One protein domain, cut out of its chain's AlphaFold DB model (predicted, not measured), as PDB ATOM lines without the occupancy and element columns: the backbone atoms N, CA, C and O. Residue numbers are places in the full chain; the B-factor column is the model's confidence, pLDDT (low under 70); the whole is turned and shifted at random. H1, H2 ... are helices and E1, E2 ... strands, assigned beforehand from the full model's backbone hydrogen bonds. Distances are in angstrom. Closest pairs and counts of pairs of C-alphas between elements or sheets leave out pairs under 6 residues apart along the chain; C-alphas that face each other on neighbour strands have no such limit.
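Overview. This is residues 149 to 214 of the 218 residues of an uncharacterized protein of Lactobacillus paracasei NRIC 1981 (UniProt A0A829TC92). A strongly twisted sheet of four strands covers a single helix, H1, which packs on one of its faces, while no named helix lies over the other face. Between E2 and E3 a long loop runs away from this body, and its residues 186 to 191 stick out toward one end of the longest axis. The printed part has 66 residues with one named helix and four named strands, in the order H1, E1, E2, E3, E4, and the sheet runs E1, E2, E3, E4, wholly antiparallel. The class is mixed, helices and strands, and the whole is compact, with a radius of gyration of the C-alphas of 11.8 A. The C-alphas span 36 by 18 by 17 A, an outline only just elongated.

Along the chain. Begin with the sheet, and find C-alpha 165 at (1.368, 2.663, -20.382), where E1 begins. E1 holds residues 165 to 173, the longest strand by residues, and measures 21.9 A from first to last C-alpha; look for its bend of 60 degrees at Tyr 168. E2 comes back over residues 176 to 182, 19.3 A long. After the loop of residues 183 to 197, E3 takes residues 198 to 205 and measures 22.7 A. E4 holds residues 208 to 213, 16.8 A long, and ends at C-alpha 213, at (9.158, 1.847, -34.495). Now go back to the first printed residue: H1 begins at C-alpha 149, at (0.038, 18.613, -24.913), and runs to Arg 160, 16.8 A from first to last C-alpha.

Arrangement. Start at the edge strand E1 and cross the sheet, a meander in which each strand is the antiparallel neighbour of the one before. E1 and E2 form a hairpin at 159 degrees between their directions; look at N 170 and O 178, 2.8 A apart, and N 178 and O 170, 2.9 A apart, both within hydrogen-bond range. E2 and E3, a hairpin with a long link, run at 145 degrees, and you find N 179 and O 200 within hydrogen-bond range at 2.7 A. E3 and the other edge strand, E4, form a hairpin at 145 degrees, with N 203 and O 210 within range at 3.0 A. E1 and E4 are apart. From edge to edge the strands' lines turn by 88 degrees, and the sheet's C-alphas lie up to 8.1 A off their best plane. H1 is on the sheet, and together they make two layers, a helix on one face of a sheet. Its closest approach to E1 is at the C-alphas of Asp 158 and Val 165, 4.9 A apart. To E4 the closest C-alphas are those of Leu 156 and Ile 209, 7.8 A apart. H1 and E2 are near each other, with 8 pairs of C-alphas within 10 A, and so are H1 and E3, with 5. In H1 every O i to N i+4 pair is within hydrogen-bond range.

Size, cuts and confidence. The two C-alphas farthest apart are those of Asn 191 and Asp 206, at 36.9 A, while the C-alphas of Gln 149 and Asp 214, first and last of the printed part, are 20.2 A apart. The printed part has no cut. The link from E2 to E3, 15 residues, is long; those from H1 to E1, E1 to E2 and E3 to E4 are tight. Within the long link residues 186 to 191 stand free. In the B-factor column the mean pLDDT of the printed part is 83.8; look for the low confidence of the model, under 70, at residues 192 to 196 and 213 to 214.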
ATOM      1  N   GLN A 149      -0.047  19.657 -23.899       88.44
ATOM      2  CA  GLN A 149       0.038  18.613 -24.913       88.44
ATOM      3  C   GLN A 149       0.770  17.356 -24.434       88.44
ATOM      4  O   GLN A 149       0.393  16.265 -24.835       88.44
ATOM      5  N   VAL A 150       1.754  17.470 -23.534       92.38
ATOM      6  CA  VAL A 150       2.473  16.306 -22.982       92.38
ATOM      7  C   VAL A 150       1.512  15.355 -22.265       92.38
ATOM      8  O   VAL A 150       1.592  14.143 -22.442       92.38
ATOM      9  N   PHE A 151       0.569  15.897 -21.490       92.94
ATOM     10  CA  PHE A 151      -0.453  15.101 -20.805       92.94
ATOM     11  C   PHE A 151      -1.400  14.424 -21.795       92.94
ATOM     12  O   PHE A 151      -1.792  13.277 -21.589       92.94
ATOM     13  N   GLU A 152      -1.730  15.116 -22.883       89.88
ATOM     14  CA  GLU A 152      -2.578  14.583 -23.943       89.88
ATOM     15  C   GLU A 152      -1.886  13.453 -24.720       89.88
ATOM     16  O   GLU A 152      -2.504  12.419 -24.964       89.88
ATOM     17  N   VAL A 153      -0.590  13.597 -25.029       89.94
ATOM     18  CA  VAL A 153       0.231  12.546 -25.656       89.94
ATOM     19  C   VAL A 153       0.196  11.283 -24.803       89.94
ATOM     20  O   VAL A 153      -0.140  10.207 -25.291       89.94
ATOM     21  N   PHE A 154       0.487  11.425 -23.510       93.44
ATOM     22  CA  PHE A 154       0.437  10.325 -22.555       93.44
ATOM     23  C   PHE A 154      -0.942   9.650 -22.515       93.44
ATOM     24  O   PHE A 154      -1.028   8.430 -22.622       93.44
ATOM     25  N   ARG A 155      -2.020  10.439 -22.413       91.19
ATOM     26  CA  ARG A 155      -3.402   9.938 -22.374       91.19
ATOM     27  C   ARG A 155      -3.750   9.123 -23.616       91.19
ATOM     28  O   ARG A 155      -4.379   8.075 -23.507       91.19
ATOM     29  N   LEU A 156      -3.392   9.619 -24.795       88.81
ATOM     30  CA  LEU A 156      -3.705   8.946 -26.047       88.81
ATOM     31  C   LEU A 156      -2.870   7.672 -26.251       88.81
ATOM     32  O   LEU A 156      -3.386   6.694 -26.788       88.81
ATOM     33  N   LEU A 157      -1.609   7.657 -25.807       89.19
ATOM     34  CA  LEU A 157      -0.772   6.452 -25.850       89.19
ATOM     35  C   LEU A 157      -1.301   5.359 -24.923       89.19
ATOM     36  O   LEU A 157      -1.379   4.205 -25.333       89.19
ATOM     37  N   ASP A 158      -1.756   5.726 -23.725       89.88
ATOM     38  CA  ASP A 158      -2.383   4.780 -22.792       89.88
ATOM     39  C   ASP A 158      -3.671   4.163 -23.345       89.88
ATOM     40  O   ASP A 158      -4.045   3.066 -22.957       89.88
ATOM     41  N   GLN A 159      -4.377   4.850 -24.247       88.06
ATOM     42  CA  GLN A 159      -5.581   4.311 -24.889       88.06
ATOM     43  C   GLN A 159      -5.274   3.319 -26.013       88.06
ATOM     44  O   GLN A 159      -6.157   2.564 -26.419       88.06
ATOM     45  N   ARG A 160      -4.050   3.341 -26.545       85.62
ATOM     46  CA  ARG A 160      -3.618   2.463 -27.635       85.62
ATOM     47  C   ARG A 160      -3.158   1.098 -27.126       85.62
ATOM     48  O   ARG A 160      -3.296   0.114 -27.849       85.62
ATOM     49  N   HIS A 161      -2.623   1.051 -25.911       81.44
ATOM     50  CA  HIS A 161      -2.032  -0.140 -25.309       81.44
ATOM     51  C   HIS A 161      -2.936  -0.687 -24.201       81.44
ATOM     52  O   HIS A 161      -3.450   0.065 -23.380       81.44
ATOM     53  N   THR A 162      -3.156  -2.003 -24.172       81.75
ATOM     54  CA  THR A 162      -3.996  -2.651 -23.146       81.75
ATOM     55  C   THR A 162      -3.216  -3.052 -21.900       81.75
ATOM     56  O   THR A 162      -3.768  -3.035 -20.803       81.75
ATOM     57  N   ASP A 163      -1.939  -3.400 -22.071       84.94
ATOM     58  CA  ASP A 163      -1.097  -4.012 -21.032       84.94
ATOM     59  C   ASP A 163       0.123  -3.156 -20.661       84.94
ATOM     60  O   ASP A 163       0.901  -3.506 -19.770       84.94
ATOM     61  N   GLU A 164       0.287  -2.021 -21.340       88.75
ATOM     62  CA  GLU A 164       1.387  -1.085 -21.156       88.75
ATOM     63  C   GLU A 164       0.873   0.354 -21.141       88.75
ATOM     64  O   GLU A 164      -0.187   0.673 -21.671       88.75
ATOM     65  N   VAL A 165       1.643   1.235 -20.517       91.69
ATOM     66  CA  VAL A 165       1.368   2.663 -20.382       91.69
ATOM     67  C   VAL A 165       2.656   3.437 -20.625       91.69
ATOM     68  O   VAL A 165       3.745   2.997 -20.253       91.69
ATOM     69  N   ALA A 166       2.566   4.612 -21.236       92.38
ATOM     70  CA  ALA A 166       3.758   5.411 -21.528       92.38
ATOM     71  C   ALA A 166       4.294   6.067 -20.245       92.38
ATOM     72  O   ALA A 166       3.584   6.844 -19.628       92.38
ATOM     73  N   ALA A 167       5.527   5.829 -19.805       93.12
ATOM     74  CA  ALA A 167       6.071   6.492 -18.600       93.12
ATOM     75  C   ALA A 167       7.003   7.666 -18.911       93.12
ATOM     76  O   ALA A 167       7.309   8.478 -18.032       93.12
ATOM     77  N   TYR A 168       7.455   7.753 -20.159       94.00
ATOM     78  CA  TYR A 168       8.545   8.617 -20.576       94.00
ATOM     79  C   TYR A 168       8.315   9.131 -21.994       94.00
ATOM     80  O   TYR A 168       7.944   8.349 -22.868       94.00
ATOM     81  N   LEU A 169       8.593  10.416 -22.219       94.56
ATOM     82  CA  LEU A 169       8.616  11.051 -23.537       94.56
ATOM     83  C   LEU A 169       9.901  11.873 -23.685       94.56
ATOM     84  O   LEU A 169      10.109  12.835 -22.944       94.56
ATOM     85  N   LEU A 170      10.736  11.531 -24.663       94.00
ATOM     86  CA  LEU A 170      11.890  12.322 -25.089       94.00
ATOM     87  C   LEU A 170      11.519  13.118 -26.347       94.00
ATOM     88  O   LEU A 170      11.295  12.501 -27.387       94.00
ATOM     89  N   PRO A 171      11.457  14.458 -26.287       92.12
ATOM     90  CA  PRO A 171      11.143  15.277 -27.455       92.12
ATOM     91  C   PRO A 171      12.285  15.280 -28.481       92.12
ATOM     92  O   PRO A 171      13.438  15.508 -28.116       92.12
ATOM     93  N   HIS A 172      11.949  15.132 -29.766       89.00
ATOM     94  CA  HIS A 172      12.884  15.274 -30.904       89.00
ATOM     95  C   HIS A 172      12.576  16.474 -31.805       89.00
ATOM     96  O   HIS A 172      13.279  16.747 -32.773       89.00
ATOM     97  N   GLY A 173      11.516  17.210 -31.493       83.00
ATOM     98  CA  GLY A 173      11.041  18.340 -32.272       83.00
ATOM     99  C   GLY A 173       9.687  18.794 -31.757       83.00
ATOM    100  O   GLY A 173       9.268  18.424 -30.660       83.00
ATOM    101  N   THR A 174       8.988  19.589 -32.560       80.69
ATOM    102  CA  THR A 174       7.578  19.874 -32.283       80.69
ATOM    103  C   THR A 174       6.784  18.587 -32.468       80.69
ATOM    104  O   THR A 174       6.948  17.897 -33.476       80.69
ATOM    105  N   ASP A 175       5.974  18.244 -31.471       82.62
ATOM    106  CA  ASP A 175       4.975  17.176 -31.540       82.62
ATOM    107  C   ASP A 175       5.516  15.773 -31.853       82.62
ATOM    108  O   ASP A 175       4.754  14.889 -32.234       82.62
ATOM    109  N   THR A 176       6.822  15.551 -31.680       89.06
ATOM    110  CA  THR A 176       7.488  14.274 -31.975       89.06
ATOM    111  C   THR A 176       8.296  13.798 -30.774       89.06
ATOM    112  O   THR A 176       9.101  14.558 -30.225       89.06
ATOM    113  N   TYR A 177       8.105  12.537 -30.381       91.06
ATOM    114  CA  TYR A 177       8.667  11.959 -29.163       91.06
ATOM    115  C   TYR A 177       9.168  10.528 -29.382       91.06
ATOM    116  O   TYR A 177       8.473   9.731 -30.007       91.06
ATOM    117  N   SER A 178      10.313  10.178 -28.791       91.25
ATOM    118  CA  SER A 178      10.585   8.778 -28.430       91.25
ATOM    119  C   SER A 178       9.896   8.486 -27.100       91.25
ATOM    120  O   SER A 178       9.936   9.295 -26.168       91.25
ATOM    121  N   VAL A 179       9.250   7.335 -27.009       91.50
ATOM    122  CA  VAL A 179       8.380   6.937 -25.906       91.50
ATOM    123  C   VAL A 179       8.944   5.689 -25.271       91.50
ATOM    124  O   VAL A 179       9.266   4.744 -25.980       91.50
ATOM    125  N   ALA A 180       9.000   5.656 -23.941       90.00
ATOM    126  CA  ALA A 180       9.241   4.413 -23.218       90.00
ATOM    127  C   ALA A 180       7.947   3.951 -22.539       90.00
ATOM    128  O   ALA A 180       7.315   4.709 -21.789       90.00
ATOM    129  N   LEU A 181       7.566   2.705 -22.808       90.06
ATOM    130  CA  LEU A 181       6.399   2.045 -22.234       90.06
ATOM    131  C   LEU A 181       6.791   1.266 -20.973       90.06
ATOM    132  O   LEU A 181       7.931   0.835 -20.821       90.06
ATOM    133  N   THR A 182       5.847   1.093 -20.057       89.56
ATOM    134  CA  THR A 182       5.966   0.266 -18.848       89.56
ATOM    135  C   THR A 182       4.663  -0.486 -18.621       89.56
ATOM    136  O   THR A 182       3.597  -0.011 -18.992       89.56
ATOM    137  N   ARG A 183       4.707  -1.607 -17.901       88.69
ATOM    138  CA  ARG A 183       3.498  -2.307 -17.427       88.69
ATOM    139  C   ARG A 183       2.677  -1.520 -16.405       88.69
ATOM    140  O   ARG A 183       1.522  -1.843 -16.158       88.69
ATOM    141  N   SER A 184       3.285  -0.555 -15.716       90.62
ATOM    142  CA  SER A 184       2.612   0.226 -14.675       90.62
ATOM    143  C   SER A 184       3.356   1.520 -14.364       90.62
ATOM    144  O   SER A 184       4.587   1.554 -14.340       90.62
ATOM    145  N   ILE A 185       2.586   2.558 -14.039       93.12
ATOM    146  CA  ILE A 185       3.061   3.827 -13.467       93.12
ATOM    147  C   ILE A 185       2.682   3.989 -11.981       93.12
ATOM    148  O   ILE A 185       2.818   5.076 -11.419       93.12
ATOM    149  N   ASN A 186       2.200   2.918 -11.337       93.31
ATOM    150  CA  ASN A 186       1.910   2.853  -9.897       93.31
ATOM    151  C   ASN A 186       3.164   2.420  -9.122       93.31
ATOM    152  O   ASN A 186       3.305   1.262  -8.726       93.31
ATOM    153  N   TYR A 187       4.113   3.330  -8.946       92.38
ATOM    154  CA  TYR A 187       5.433   3.012  -8.396       92.38
ATOM    155  C   TYR A 187       5.460   2.794  -6.873       92.38
ATOM    156  O   TYR A 187       6.438   2.242  -6.353       92.38
ATOM    157  N   ALA A 188       4.417   3.210  -6.146       91.31
ATOM    158  CA  ALA A 188       4.304   2.987  -4.707       91.31
ATOM    159  C   ALA A 188       3.779   1.584  -4.370       91.31
ATOM    160  O   ALA A 188       4.133   1.041  -3.321       91.31
ATOM    161  N   THR A 189       2.929   1.008  -5.225       89.75
ATOM    162  CA  THR A 189       2.183  -0.225  -4.911       89.75
ATOM    163  C   THR A 189       2.382  -1.366  -5.903       89.75
ATOM    164  O   THR A 189       2.011  -2.500  -5.595       89.75
ATOM    165  N   VAL A 190       3.001  -1.130  -7.058       88.25
ATOM    166  CA  VAL A 190       3.345  -2.184  -8.018       88.25
ATOM    167  C   VAL A 190       4.858  -2.322  -8.085       88.25
ATOM    168  O   VAL A 190       5.583  -1.333  -8.190       88.25
ATOM    169  N   ASN A 191       5.344  -3.563  -7.987       73.00
ATOM    170  CA  ASN A 191       6.775  -3.826  -8.086       73.00
ATOM    171  C   ASN A 191       7.199  -3.589  -9.536       73.00
ATOM    172  O   ASN A 191       6.659  -4.206 -10.455       73.00
ATOM    173  N   TYR A 192       8.140  -2.676  -9.728       65.06
ATOM    174  CA  TYR A 192       8.674  -2.332 -11.034       65.06
ATOM    175  C   TYR A 192      10.075  -2.931 -11.137       65.06
ATOM    176  O   TYR A 192      11.059  -2.284 -10.796       65.06
ATOM    177  N   GLU A 193      10.153  -4.195 -11.554       53.34
ATOM    178  CA  GLU A 193      11.437  -4.893 -11.751       53.34
ATOM    179  C   GLU A 193      12.020  -4.700 -13.162       53.34
ATOM    180  O   GLU A 193      13.111  -5.183 -13.442       53.34
ATOM    181  N   GLY A 194      11.314  -4.017 -14.070       50.78
ATOM    182  CA  GLY A 194      11.534  -4.211 -15.508       50.78
ATOM    183  C   GLY A 194      12.191  -3.080 -16.292       50.78
ATOM    184  O   GLY A 194      12.598  -3.324 -17.422       50.78
ATOM    185  N   GLY A 195      12.284  -1.856 -15.765       63.81
ATOM    186  CA  GLY A 195      12.584  -0.726 -16.647       63.81
ATOM    187  C   GLY A 195      11.520  -0.580 -17.751       63.81
ATOM    188  O   GLY A 195      10.395  -1.071 -17.612       63.81
ATOM    189  N   ALA A 196      11.859   0.126 -18.831       69.75
ATOM    190  CA  ALA A 196      10.965   0.235 -19.976       69.75
ATOM    191  C   ALA A 196      10.718  -1.153 -20.592       69.75
ATOM    192  O   ALA A 196      11.664  -1.897 -20.844       69.75
ATOM    193  N   THR A 197       9.456  -1.497 -20.836       71.06
ATOM    194  CA  THR A 197       9.051  -2.775 -21.441       71.06
ATOM    195  C   THR A 197       8.912  -2.703 -22.958       71.06
ATOM    196  O   THR A 197       8.897  -3.739 -23.617       71.06
ATOM    197  N   GLY A 198       8.925  -1.488 -23.509       74.69
ATOM    198  CA  GLY A 198       8.941  -1.215 -24.939       74.69
ATOM    199  C   GLY A 198       9.391   0.214 -25.236       74.69
ATOM    200  O   GLY A 198       9.428   1.065 -24.339       74.69
ATOM    201  N   ALA A 199       9.731   0.466 -26.498       78.75
ATOM    202  CA  ALA A 199      10.049   1.791 -27.012       78.75
ATOM    203  C   ALA A 199       9.342   2.027 -28.351       78.75
ATOM    204  O   ALA A 199       9.312   1.143 -29.209       78.75
ATOM    205  N   GLU A 200       8.780   3.218 -28.526       83.88
ATOM    206  CA  GLU A 200       8.063   3.619 -29.739       83.88
ATOM    207  C   GLU A 200       8.436   5.051 -30.129       83.88
ATOM    208  O   GLU A 200       8.817   5.860 -29.285       83.88
ATOM    209  N   SER A 201       8.291   5.394 -31.405       82.94
ATOM    210  CA  SER A 201       8.334   6.780 -31.871       82.94
ATOM    211  C   SER A 201       6.915   7.268 -32.147       82.94
ATOM    212  O   SER A 201       6.110   6.567 -32.764       82.94
ATOM    213  N   VAL A 202       6.606   8.484 -31.707       84.19
ATOM    214  CA  VAL A 202       5.277   9.093 -31.808       84.19
ATOM    215  C   VAL A 202       5.388  10.455 -32.456       84.19
ATOM    216  O   VAL A 202       6.203  11.272 -32.034       84.19
ATOM    217  N   SER A 203       4.528  10.727 -33.432       83.81
ATOM    218  CA  SER A 203       4.285  12.075 -33.938       83.81
ATOM    219  C   SER A 203       2.809  12.438 -33.831       83.81
ATOM    220  O   SER A 203       1.927  11.589 -33.995       83.81
ATOM    221  N   ILE A 204       2.539  13.706 -33.533       80.50
ATOM    222  CA  ILE A 204       1.191  14.266 -33.466       80.50
ATOM    223  C   ILE A 204       1.022  15.267 -34.600       80.50
ATOM    224  O   ILE A 204       1.801  16.202 -34.743       80.50
ATOM    225  N   GLN A 205      -0.012  15.061 -35.410       79.00
ATOM    226  CA  GLN A 205      -0.422  15.985 -36.465       79.00
ATOM    227  C   GLN A 205      -1.937  16.147 -36.393       79.00
ATOM    228  O   GLN A 205      -2.667  15.156 -36.403       79.00
ATOM    229  N   ASP A 206      -2.414  17.386 -36.256       75.06
ATOM    230  CA  ASP A 206      -3.845  17.720 -36.159       75.06
ATOM    231  C   ASP A 206      -4.608  16.901 -35.095       75.06
ATOM    232  O   ASP A 206      -5.734  16.448 -35.306       75.06
ATOM    233  N   GLY A 207      -3.967  16.647 -33.947       70.31
ATOM    234  CA  GLY A 207      -4.534  15.849 -32.851       70.31
ATOM    235  C   GLY A 207      -4.597  14.338 -33.112       70.31
ATOM    236  O   GLY A 207      -5.086  13.595 -32.264       70.31
ATOM    237  N   LYS A 208      -4.092  13.859 -34.255       77.12
ATOM    238  CA  LYS A 208      -3.942  12.431 -34.558       77.12
ATOM    239  C   LYS A 208      -2.530  11.970 -34.230       77.12
ATOM    240  O   LYS A 208      -1.559  12.636 -34.578       77.12
ATOM    241  N   ILE A 209      -2.432  10.804 -33.599       80.06
ATOM    242  CA  ILE A 209      -1.156  10.153 -33.311       80.06
ATOM    243  C   ILE A 209      -0.803   9.166 -34.414       80.06
ATOM    244  O   ILE A 209      -1.579   8.259 -34.724       80.06
ATOM    245  N   SER A 210       0.410   9.313 -34.930       83.38
ATOM    246  CA  SER A 210       1.100   8.298 -35.716       83.38
ATOM    247  C   SER A 210       2.160   7.645 -34.837       83.38
ATOM    248  O   SER A 210       2.996   8.336 -34.257       83.38
ATOM    249  N   VAL A 211       2.117   6.317 -34.733       81.00
ATOM    250  CA  VAL A 211       3.113   5.524 -33.998       81.00
ATOM    251  C   VAL A 211       3.929   4.724 -35.000       81.00
ATOM    252  O   VAL A 211       3.359   4.058 -35.868       81.00
ATOM    253  N   GLY A 212       5.245   4.788 -34.870       76.12
ATOM    254  CA  GLY A 212       6.194   3.983 -35.627       76.12
ATOM    255  C   GLY A 212       7.211   3.308 -34.704       76.12
ATOM    256  O   GLY A 212       7.274   3.630 -33.515       76.12
ATOM    257  N   PRO A 213       8.019   2.376 -35.236       66.19
ATOM    258  CA  PRO A 213       9.158   1.847 -34.495       66.19
ATOM    259  C   PRO A 213      10.091   2.995 -34.089       66.19
ATOM    260  O   PRO A 213      10.267   3.941 -34.858       66.19
ATOM    261  N   ASP A 214      10.673   2.931 -32.888       62.78
ATOM    262  CA  ASP A 214      11.653   3.930 -32.461       62.78
ATOM    263  C   ASP A 214      12.938   3.776 -33.288       62.78
ATOM    264  O   ASP A 214      13.715   2.843 -33.092       62.78
TER     265      ASP A 214